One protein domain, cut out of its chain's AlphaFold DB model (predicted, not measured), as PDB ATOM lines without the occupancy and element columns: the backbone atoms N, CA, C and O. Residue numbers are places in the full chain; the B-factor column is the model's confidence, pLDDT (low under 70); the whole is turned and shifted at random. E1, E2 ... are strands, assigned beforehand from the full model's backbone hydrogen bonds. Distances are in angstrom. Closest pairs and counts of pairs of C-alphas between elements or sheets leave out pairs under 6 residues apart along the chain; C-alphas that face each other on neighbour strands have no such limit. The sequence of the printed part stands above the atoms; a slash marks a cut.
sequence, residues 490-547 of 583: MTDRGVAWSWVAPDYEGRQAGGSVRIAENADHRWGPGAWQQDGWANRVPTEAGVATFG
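What this domain is: This is residues 490 to 547 of the 583 residues of an uncharacterized protein of Acidimicrobiia bacterium (UniProt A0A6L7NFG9). With little regular structure, this is a small rounded body of two three-stranded sheets, E3-E5-E4 and E1-E2-E6, partly face to face; residues 523 to 524 of a long link pair with E6. The 58 printed residues hold six named strands, E1 to E6 in chain order, and no named helix; both sheets are antiparallel. The class is all strand, with 22 residues in named strands. It is compact, radius of gyration of the C-alphas 9.8 A, spans 22 by 21 by 17 A.

How they stand to each other: Look first at inner strand E5, residues 534 to 538: N 537 and O 513 of E3, residues 512 to 515, are 3.0 A apart, and its O 536 and N 529 of E4, residues 529 to 531, 2.9 A. In E2, residues 503 to 505, O 505 is 2.8 A from N 498 of E1, residues 498 to 500, and O 504 is 2.8 A from N 544 of E6, residues 543 to 546. The closest C-alphas of E5 and E6, Val 537 and Ala 544, are 6.9 A apart.

Where its parts are: Find C-alpha 498 at (-0.050, -11.333, 14.573), where E1 begins; E5 spans 13.7 A, and E6, 10.1 A, ends at C-alpha 546 (-10.484, -16.620, 5.444).

The domain as a whole: The printed part has no cut, E3 to E4 is a long link, and no printed residue is under 70 in pLDDT.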
ATOM      1  N   MET A 490      -4.089  -4.216  12.213       94.75
ATOM      2  CA  MET A 490      -4.103  -3.272  13.327       94.75
ATOM      3  C   MET A 490      -5.533  -2.893  13.710       94.75
ATOM      4  O   MET A 490      -6.381  -2.630  12.859       94.75
ATOM      5  N   THR A 491      -5.807  -2.875  15.010       94.12
ATOM      6  CA  THR A 491      -7.091  -2.409  15.550       94.12
ATOM      7  C   THR A 491      -7.234  -0.893  15.444       94.12
ATOM      8  O   THR A 491      -6.244  -0.169  15.379       94.12
ATOM      9  N   ASP A 492      -8.464  -0.389  15.556       88.50
ATOM     10  CA  ASP A 492      -8.747   1.058  15.604       88.50
ATOM     11  C   ASP A 492      -8.014   1.804  16.740       88.50
ATOM     12  O   ASP A 492      -7.891   3.026  16.717       88.50
ATOM     13  N   ARG A 493      -7.514   1.071  17.745       88.44
ATOM     14  CA  ARG A 493      -6.743   1.600  18.882       88.44
ATOM     15  C   ARG A 493      -5.224   1.498  18.695       88.44
ATOM     16  O   ARG A 493      -4.493   1.725  19.653       88.44
ATOM     17  N   GLY A 494      -4.749   1.104  17.515       88.75
ATOM     18  CA  GLY A 494      -3.317   0.983  17.221       88.75
ATOM     19  C   GLY A 494      -2.658  -0.305  17.727       88.75
ATOM     20  O   GLY A 494      -1.437  -0.410  17.711       88.75
ATOM     21  N   VAL A 495      -3.433  -1.289  18.195       91.44
ATOM     22  CA  VAL A 495      -2.886  -2.583  18.646       91.44
ATOM     23  C   VAL A 495      -2.710  -3.508  17.447       91.44
ATOM     24  O   VAL A 495      -3.697  -3.793  16.761       91.44
ATOM     25  N   ALA A 496      -1.484  -3.976  17.221       92.81
ATOM     26  CA  ALA A 496      -1.140  -4.902  16.149       92.81
ATOM     27  C   ALA A 496      -1.679  -6.318  16.407       92.81
ATOM     28  O   ALA A 496      -1.775  -6.768  17.551       92.81
ATOM     29  N   TRP A 497      -2.043  -7.008  15.330       94.44
ATOM     30  CA  TRP A 497      -2.404  -8.425  15.319       94.44
ATOM     31  C   TRP A 497      -1.314  -9.229  14.618       94.44
ATOM     32  O   TRP A 497      -0.694  -8.747  13.667       94.44
ATOM     33  N   SER A 498      -1.097 -10.457  15.081       92.19
ATOM     34  CA  SER A 498      -0.050 -11.333  14.573       92.19
ATOM     35  C   SER A 498      -0.511 -12.077  13.325       92.19
ATOM     36  O   SER A 498      -1.630 -12.589  13.270       92.19
ATOM     37  N   TRP A 499       0.361 -12.161  12.319       88.75
ATOM     38  CA  TRP A 499       0.146 -13.028  11.160       88.75
ATOM     39  C   TRP A 499       0.475 -14.483  11.510       88.75
ATOM     40  O   TRP A 499       1.629 -14.808  11.794       88.75
ATOM     41  N   VAL A 500      -0.527 -15.358  11.445       86.94
ATOM     42  CA  VAL A 500      -0.414 -16.802  11.685       86.94
ATOM     43  C   VAL A 500      -0.947 -17.509  10.445       86.94
ATOM     44  O   VAL A 500      -2.131 -17.808  10.348       86.94
ATOM     45  N   ALA A 501      -0.075 -17.703   9.452       80.38
ATOM     46  CA  ALA A 501      -0.474 -18.065   8.094       80.38
ATOM     47  C   ALA A 501      -1.487 -19.237   8.039       80.38
ATOM     48  O   ALA A 501      -1.216 -20.297   8.602       80.38
ATOM     49  N   PRO A 502      -2.612 -19.101   7.309       82.62
ATOM     50  CA  PRO A 502      -3.017 -17.969   6.467       82.62
ATOM     51  C   PRO A 502      -3.926 -16.938   7.174       82.62
ATOM     52  O   PRO A 502      -4.580 -16.147   6.496       82.62
ATOM     53  N   ASP A 503      -4.010 -16.974   8.501       90.81
ATOM     54  CA  ASP A 503      -4.965 -16.232   9.323       90.81
ATOM     55  C   ASP A 503      -4.270 -15.141  10.170       90.81
ATOM     56  O   ASP A 503      -3.046 -14.979  10.161       90.81
ATOM     57  N   TYR A 504      -5.062 -14.361  10.906       93.69
ATOM     58  CA  TYR A 504      -4.567 -13.373  11.866       93.69
ATOM     59  C   TYR A 504      -5.113 -13.639  13.257       93.69
ATOM     60  O   TYR A 504      -6.300 -13.916  13.414       93.69
ATOM     61  N   GLU A 505      -4.271 -13.462  14.266       95.31
ATOM     62  CA  GLU A 505      -4.637 -13.641  15.669       95.31
ATOM     63  C   GLU A 505      -4.322 -12.384  16.478       95.31
ATOM     64  O   GLU A 505      -3.333 -11.687  16.245       95.31
ATOM     65  N   GLY A 506      -5.165 -12.085  17.460       93.62
ATOM     66  CA  GLY A 506      -4.950 -10.959  18.349       93.62
ATOM     67  C   GLY A 506      -5.846 -10.992  19.574       93.62
ATOM     68  O   GLY A 506      -6.666 -11.885  19.785       93.62
ATOM     69  N   ARG A 507      -5.680  -9.993  20.439       91.69
ATOM     70  CA  ARG A 507      -6.462  -9.921  21.674       91.69
ATOM     71  C   ARG A 507      -7.935  -9.657  21.358       91.69
ATOM     72  O   ARG A 507      -8.257  -8.673  20.694       91.69
ATOM     73  N   GLN A 508      -8.814 -10.483  21.925       90.62
ATOM     74  CA  GLN A 508     -10.258 -10.247  21.913       90.62
ATOM     75  C   GLN A 508     -10.581  -8.883  22.528       90.62
ATOM     76  O   GLN A 508     -10.161  -8.566  23.646       90.62
ATOM     77  N   ALA A 509     -11.314  -8.068  21.778       88.19
ATOM     78  CA  ALA A 509     -11.713  -6.727  22.178       88.19
ATOM     79  C   ALA A 509     -13.032  -6.339  21.494       88.19
ATOM     80  O   ALA A 509     -13.536  -7.064  20.641       88.19
ATOM     81  N   GLY A 510     -13.587  -5.187  21.873       86.94
ATOM     82  CA  GLY A 510     -14.626  -4.524  21.084       86.94
ATOM     83  C   GLY A 510     -14.006  -3.630  20.009       86.94
ATOM     84  O   GLY A 510     -12.964  -3.010  20.250       86.94
ATOM     85  N   GLY A 511     -14.660  -3.535  18.851       92.19
ATOM     86  CA  GLY A 511     -14.231  -2.722  17.711       92.19
ATOM     87  C   GLY A 511     -13.878  -3.566  16.489       92.19
ATOM     88  O   GLY A 511     -14.379  -4.680  16.323       92.19
ATOM     89  N   SER A 512     -13.023  -3.022  15.626       94.69
ATOM     90  CA  SER A 512     -12.598  -3.698  14.405       94.69
ATOM     91  C   SER A 512     -11.081  -3.698  14.232       94.69
ATOM     92  O   SER A 512     -10.359  -2.872  14.799       94.69
ATOM     93  N   VAL A 513     -10.599  -4.678  13.475       96.31
ATOM     94  CA  VAL A 513      -9.224  -4.776  12.997       96.31
ATOM     95  C   VAL A 513      -9.223  -4.504  11.501       96.31
ATOM     96  O   VAL A 513      -9.993  -5.103  10.746       96.31
ATOM     97  N   ARG A 514      -8.366  -3.576  11.077       96.38
ATOM     98  CA  ARG A 514      -8.036  -3.360   9.674       96.38
ATOM     99  C   ARG A 514      -6.938  -4.342   9.293       96.38
ATOM    100  O   ARG A 514      -5.893  -4.366   9.937       96.38
ATOM    101  N   ILE A 515      -7.161  -5.116   8.241       96.31
ATOM    102  CA  ILE A 515      -6.211  -6.080   7.687       96.31
ATOM    103  C   ILE A 515      -5.808  -5.582   6.301       96.31
ATOM    104  O   ILE A 515      -6.640  -5.496   5.395       96.31
ATOM    105  N   ALA A 516      -4.526  -5.261   6.144       95.56
ATOM    106  CA  ALA A 516      -3.898  -4.723   4.942       95.56
ATOM    107  C   ALA A 516      -3.702  -5.795   3.851       95.56
ATOM    108  O   ALA A 516      -2.649  -5.888   3.232       95.56
ATOM    109  N   GLU A 517      -4.703  -6.633   3.626       95.56
ATOM    110  CA  GLU A 517      -4.798  -7.622   2.548       95.56
ATOM    111  C   GLU A 517      -5.870  -7.152   1.554       95.56
ATOM    112  O   GLU A 517      -6.741  -6.358   1.919       95.56
ATOM    113  N   ASN A 518      -5.845  -7.649   0.320       96.94
ATOM    114  CA  ASN A 518      -6.870  -7.356  -0.679       96.94
ATOM    115  C   ASN A 518      -8.278  -7.650  -0.137       96.94
ATOM    116  O   ASN A 518      -8.535  -8.712   0.438       96.94
ATOM    117  N   ALA A 519      -9.205  -6.716  -0.346       96.38
ATOM    118  CA  ALA A 519     -10.581  -6.841   0.115       96.38
ATOM    119  C   ALA A 519     -11.273  -8.106  -0.437       96.38
ATOM    120  O   ALA A 519     -11.334  -8.332  -1.655       96.38
ATOM    121  N   ASP A 520     -11.831  -8.916   0.466       96.38
ATOM    122  CA  ASP A 520     -12.697 -10.047   0.135       96.38
ATOM    123  C   ASP A 520     -13.705 -10.327   1.260       96.38
ATOM    124  O   ASP A 520     -13.349 -10.486   2.424       96.38
ATOM    125  N   HIS A 521     -14.980 -10.449   0.895       95.75
ATOM    126  CA  HIS A 521     -16.091 -10.625   1.836       95.75
ATOM    127  C   HIS A 521     -16.056 -11.925   2.651       95.75
ATOM    128  O   HIS A 521     -16.877 -12.107   3.547       95.75
ATOM    129  N   ARG A 522     -15.157 -12.861   2.325       95.81
ATOM    130  CA  ARG A 522     -15.021 -14.138   3.038       95.81
ATOM    131  C   ARG A 522     -14.106 -14.069   4.259       95.81
ATOM    132  O   ARG A 522     -13.965 -15.085   4.941       95.81
ATOM    133  N   TRP A 523     -13.476 -12.927   4.527       96.06
ATOM    134  CA  TRP A 523     -12.806 -12.694   5.802       96.06
ATOM    135  C   TRP A 523     -13.836 -12.621   6.933       96.06
ATOM    136  O   TRP A 523     -14.882 -11.994   6.802       96.06
ATOM    137  N   GLY A 524     -13.548 -13.274   8.051       94.31
ATOM    138  CA  GLY A 524     -14.422 -13.307   9.220       94.31
ATOM    139  C   GLY A 524     -13.670 -13.831  10.439       94.31
ATOM    140  O   GLY A 524     -12.453 -13.938  10.371       94.31
ATOM    141  N   PRO A 525     -14.345 -14.202  11.533       91.50
ATOM    142  CA  PRO A 525     -15.793 -14.242  11.708       91.50
ATOM    143  C   PRO A 525     -16.419 -12.847  11.888       91.50
ATOM    144  O   PRO A 525     -15.735 -11.867  12.165       91.50
ATOM    145  N   GLY A 526     -17.746 -12.771  11.751       90.44
ATOM    146  CA  GLY A 526     -18.526 -11.551  11.986       90.44
ATOM    147  C   GLY A 526     -18.862 -10.752  10.722       90.44
ATOM    148  O   GLY A 526     -18.720 -11.235   9.599       90.44
ATOM    149  N   ALA A 527     -19.370  -9.533  10.920       91.94
ATOM    150  CA  ALA A 527     -19.786  -8.641   9.841       91.94
ATOM    151  C   ALA A 527     -18.571  -7.953   9.200       91.94
ATOM    152  O   ALA A 527     -18.142  -6.888   9.645       91.94
ATOM    153  N   TRP A 528     -18.016  -8.581   8.164       96.12
ATOM    154  CA  TRP A 528     -16.964  -7.993   7.337       96.12
ATOM    155  C   TRP A 528     -17.410  -6.676   6.694       96.12
ATOM    156  O   TRP A 528     -18.555  -6.535   6.257       96.12
ATOM    157  N   GLN A 529     -16.476  -5.734   6.594       96.81
ATOM    158  CA  GLN A 529     -16.634  -4.493   5.848       96.81
ATOM    159  C   GLN A 529     -15.407  -4.246   4.970       96.81
ATOM    160  O   GLN A 529     -14.274  -4.559   5.341       96.81
ATOM    161  N   GLN A 530     -15.638  -3.641   3.810       96.81
ATOM    162  CA  GLN A 530     -14.570  -3.149   2.952       96.81
ATOM    163  C   GLN A 530     -14.096  -1.774   3.446       96.81
ATOM    164  O   GLN A 530     -14.912  -0.876   3.639       96.81
ATOM    165  N   ASP A 531     -12.784  -1.600   3.614       95.19
ATOM    166  CA  ASP A 531     -12.157  -0.338   4.026       95.19
ATOM    167  C   ASP A 531     -11.166   0.133   2.948       95.19
ATOM    168  O   ASP A 531      -9.960  -0.150   2.983       95.19
ATOM    169  N   GLY A 532     -11.709   0.797   1.925       95.38
ATOM    170  CA  GLY A 532     -10.987   1.098   0.691       95.38
ATOM    171  C   GLY A 532     -10.632  -0.192  -0.047       95.38
ATOM    172  O   GLY A 532     -11.515  -0.915  -0.506       95.38
ATOM    173  N   TRP A 533      -9.339  -0.490  -0.151       95.94
ATOM    174  CA  TRP A 533      -8.838  -1.746  -0.712       95.94
ATOM    175  C   TRP A 533      -8.594  -2.842   0.339       95.94
ATOM    176  O   TRP A 533      -8.361  -3.991  -0.038       95.94
ATOM    177  N   ALA A 534      -8.640  -2.496   1.631       96.75
ATOM    178  CA  ALA A 534      -8.329  -3.377   2.753       96.75
ATOM    179  C   ALA A 534      -9.590  -4.025   3.353       96.75
ATOM    180  O   ALA A 534     -10.726  -3.687   3.006       96.75
ATOM    181  N   ASN A 535      -9.385  -4.947   4.293       97.31
ATOM    182  CA  ASN A 535     -10.461  -5.623   5.015       97.31
ATOM    183  C   ASN A 535     -10.649  -5.020   6.408       97.31
ATOM    184  O   ASN A 535      -9.676  -4.660   7.068       97.31
ATOM    185  N   ARG A 536     -11.893  -4.984   6.886       97.25
ATOM    186  CA  ARG A 536     -12.234  -4.641   8.267       97.25
ATOM    187  C   ARG A 536     -13.090  -5.750   8.867       97.25
ATOM    188  O   ARG A 536     -14.158  -6.066   8.347       97.25
ATOM    189  N   VAL A 537     -12.599  -6.356   9.945       96.69
ATOM    190  CA  VAL A 537     -13.221  -7.516  10.608       96.69
ATOM    191  C   VAL A 537     -13.435  -7.202  12.095       96.69
ATOM    192  O   VAL A 537     -12.596  -6.522  12.689       96.69
ATOM    193  N   PRO A 538     -14.538  -7.642  12.724       96.06
ATOM    194  CA  PRO A 538     -14.735  -7.487  14.165       96.06
ATOM    195  C   PRO A 538     -13.649  -8.187  14.998       96.06
ATOM    196  O   PRO A 538     -13.212  -9.286  14.669       96.06
ATOM    197  N   THR A 539     -13.241  -7.581  16.116       95.75
ATOM    198  CA  THR A 539     -12.184  -8.125  16.997       95.75
ATOM    199  C   THR A 539     -12.691  -9.103  18.061       95.75
ATOM    200  O   THR A 539     -11.890  -9.668  18.806       95.75
ATOM    201  N   GLU A 540     -14.003  -9.341  18.128       93.88
ATOM    202  CA  GLU A 540     -14.667 -10.106  19.195       93.88
ATOM    203  C   GLU A 540     -14.171 -11.552  19.301       93.88
ATOM    204  O   GLU A 540     -14.020 -12.082  20.400       93.88
ATOM    205  N   ALA A 541     -13.867 -12.185  18.166       93.31
ATOM    206  CA  ALA A 541     -13.378 -13.559  18.144       93.31
ATOM    207  C   ALA A 541     -11.881 -13.680  18.474       93.31
ATOM    208  O   ALA A 541     -11.427 -14.769  18.821       93.31
ATOM    209  N   GLY A 542     -11.112 -12.586  18.385       95.06
ATOM    210  CA  GLY A 542      -9.652 -12.603  18.560       95.06
ATOM    211  C   GLY A 542      -8.897 -13.306  17.427       95.06
ATOM    212  O   GLY A 542      -7.697 -13.535  17.525       95.06
ATOM    213  N   VAL A 543      -9.599 -13.649  16.350       96.25
ATOM    214  CA  VAL A 543      -9.041 -14.266  15.152       96.25
ATOM    215  C   VAL A 543      -9.737 -13.676  13.934       96.25
ATOM    216  O   VAL A 543     -10.917 -13.335  14.007       96.25
ATOM    217  N   ALA A 544      -9.012 -13.545  12.829       95.62
ATOM    218  CA  ALA A 544      -9.564 -13.248  11.524       95.62
ATOM    219  C   ALA A 544      -9.087 -14.317  10.536       95.62
ATOM    220  O   ALA A 544      -7.900 -14.420  10.237       95.62
ATOM    221  N   THR A 545     -10.029 -15.118  10.050       95.00
ATOM    222  CA  THR A 545      -9.804 -16.262   9.167       95.00
ATOM    223  C   THR A 545     -10.477 -16.069   7.820       95.00
ATOM    224  O   THR A 545     -11.587 -15.528   7.742       95.00
ATOM    225  N   PHE A 546      -9.869 -16.601   6.766       94.75
ATOM    226  CA  PHE A 546     -10.484 -16.620   5.444       94.75
ATOM    227  C   PHE A 546     -11.368 -17.869   5.252       94.75
ATOM    228  O   PHE A 546     -10.889 -19.006   5.243       94.75
ATOM    229  N   GLY A 547     -12.677 -17.677   5.038       92.12
ATOM    230  CA  GLY A 547     -13.667 -18.766   4.960       92.12
ATOM    231  C   GLY A 547     -13.442 -19.782   3.828       92.12
ATOM    232  O   GLY A 547     -13.898 -20.931   3.910       92.12
TER     233      GLY A 547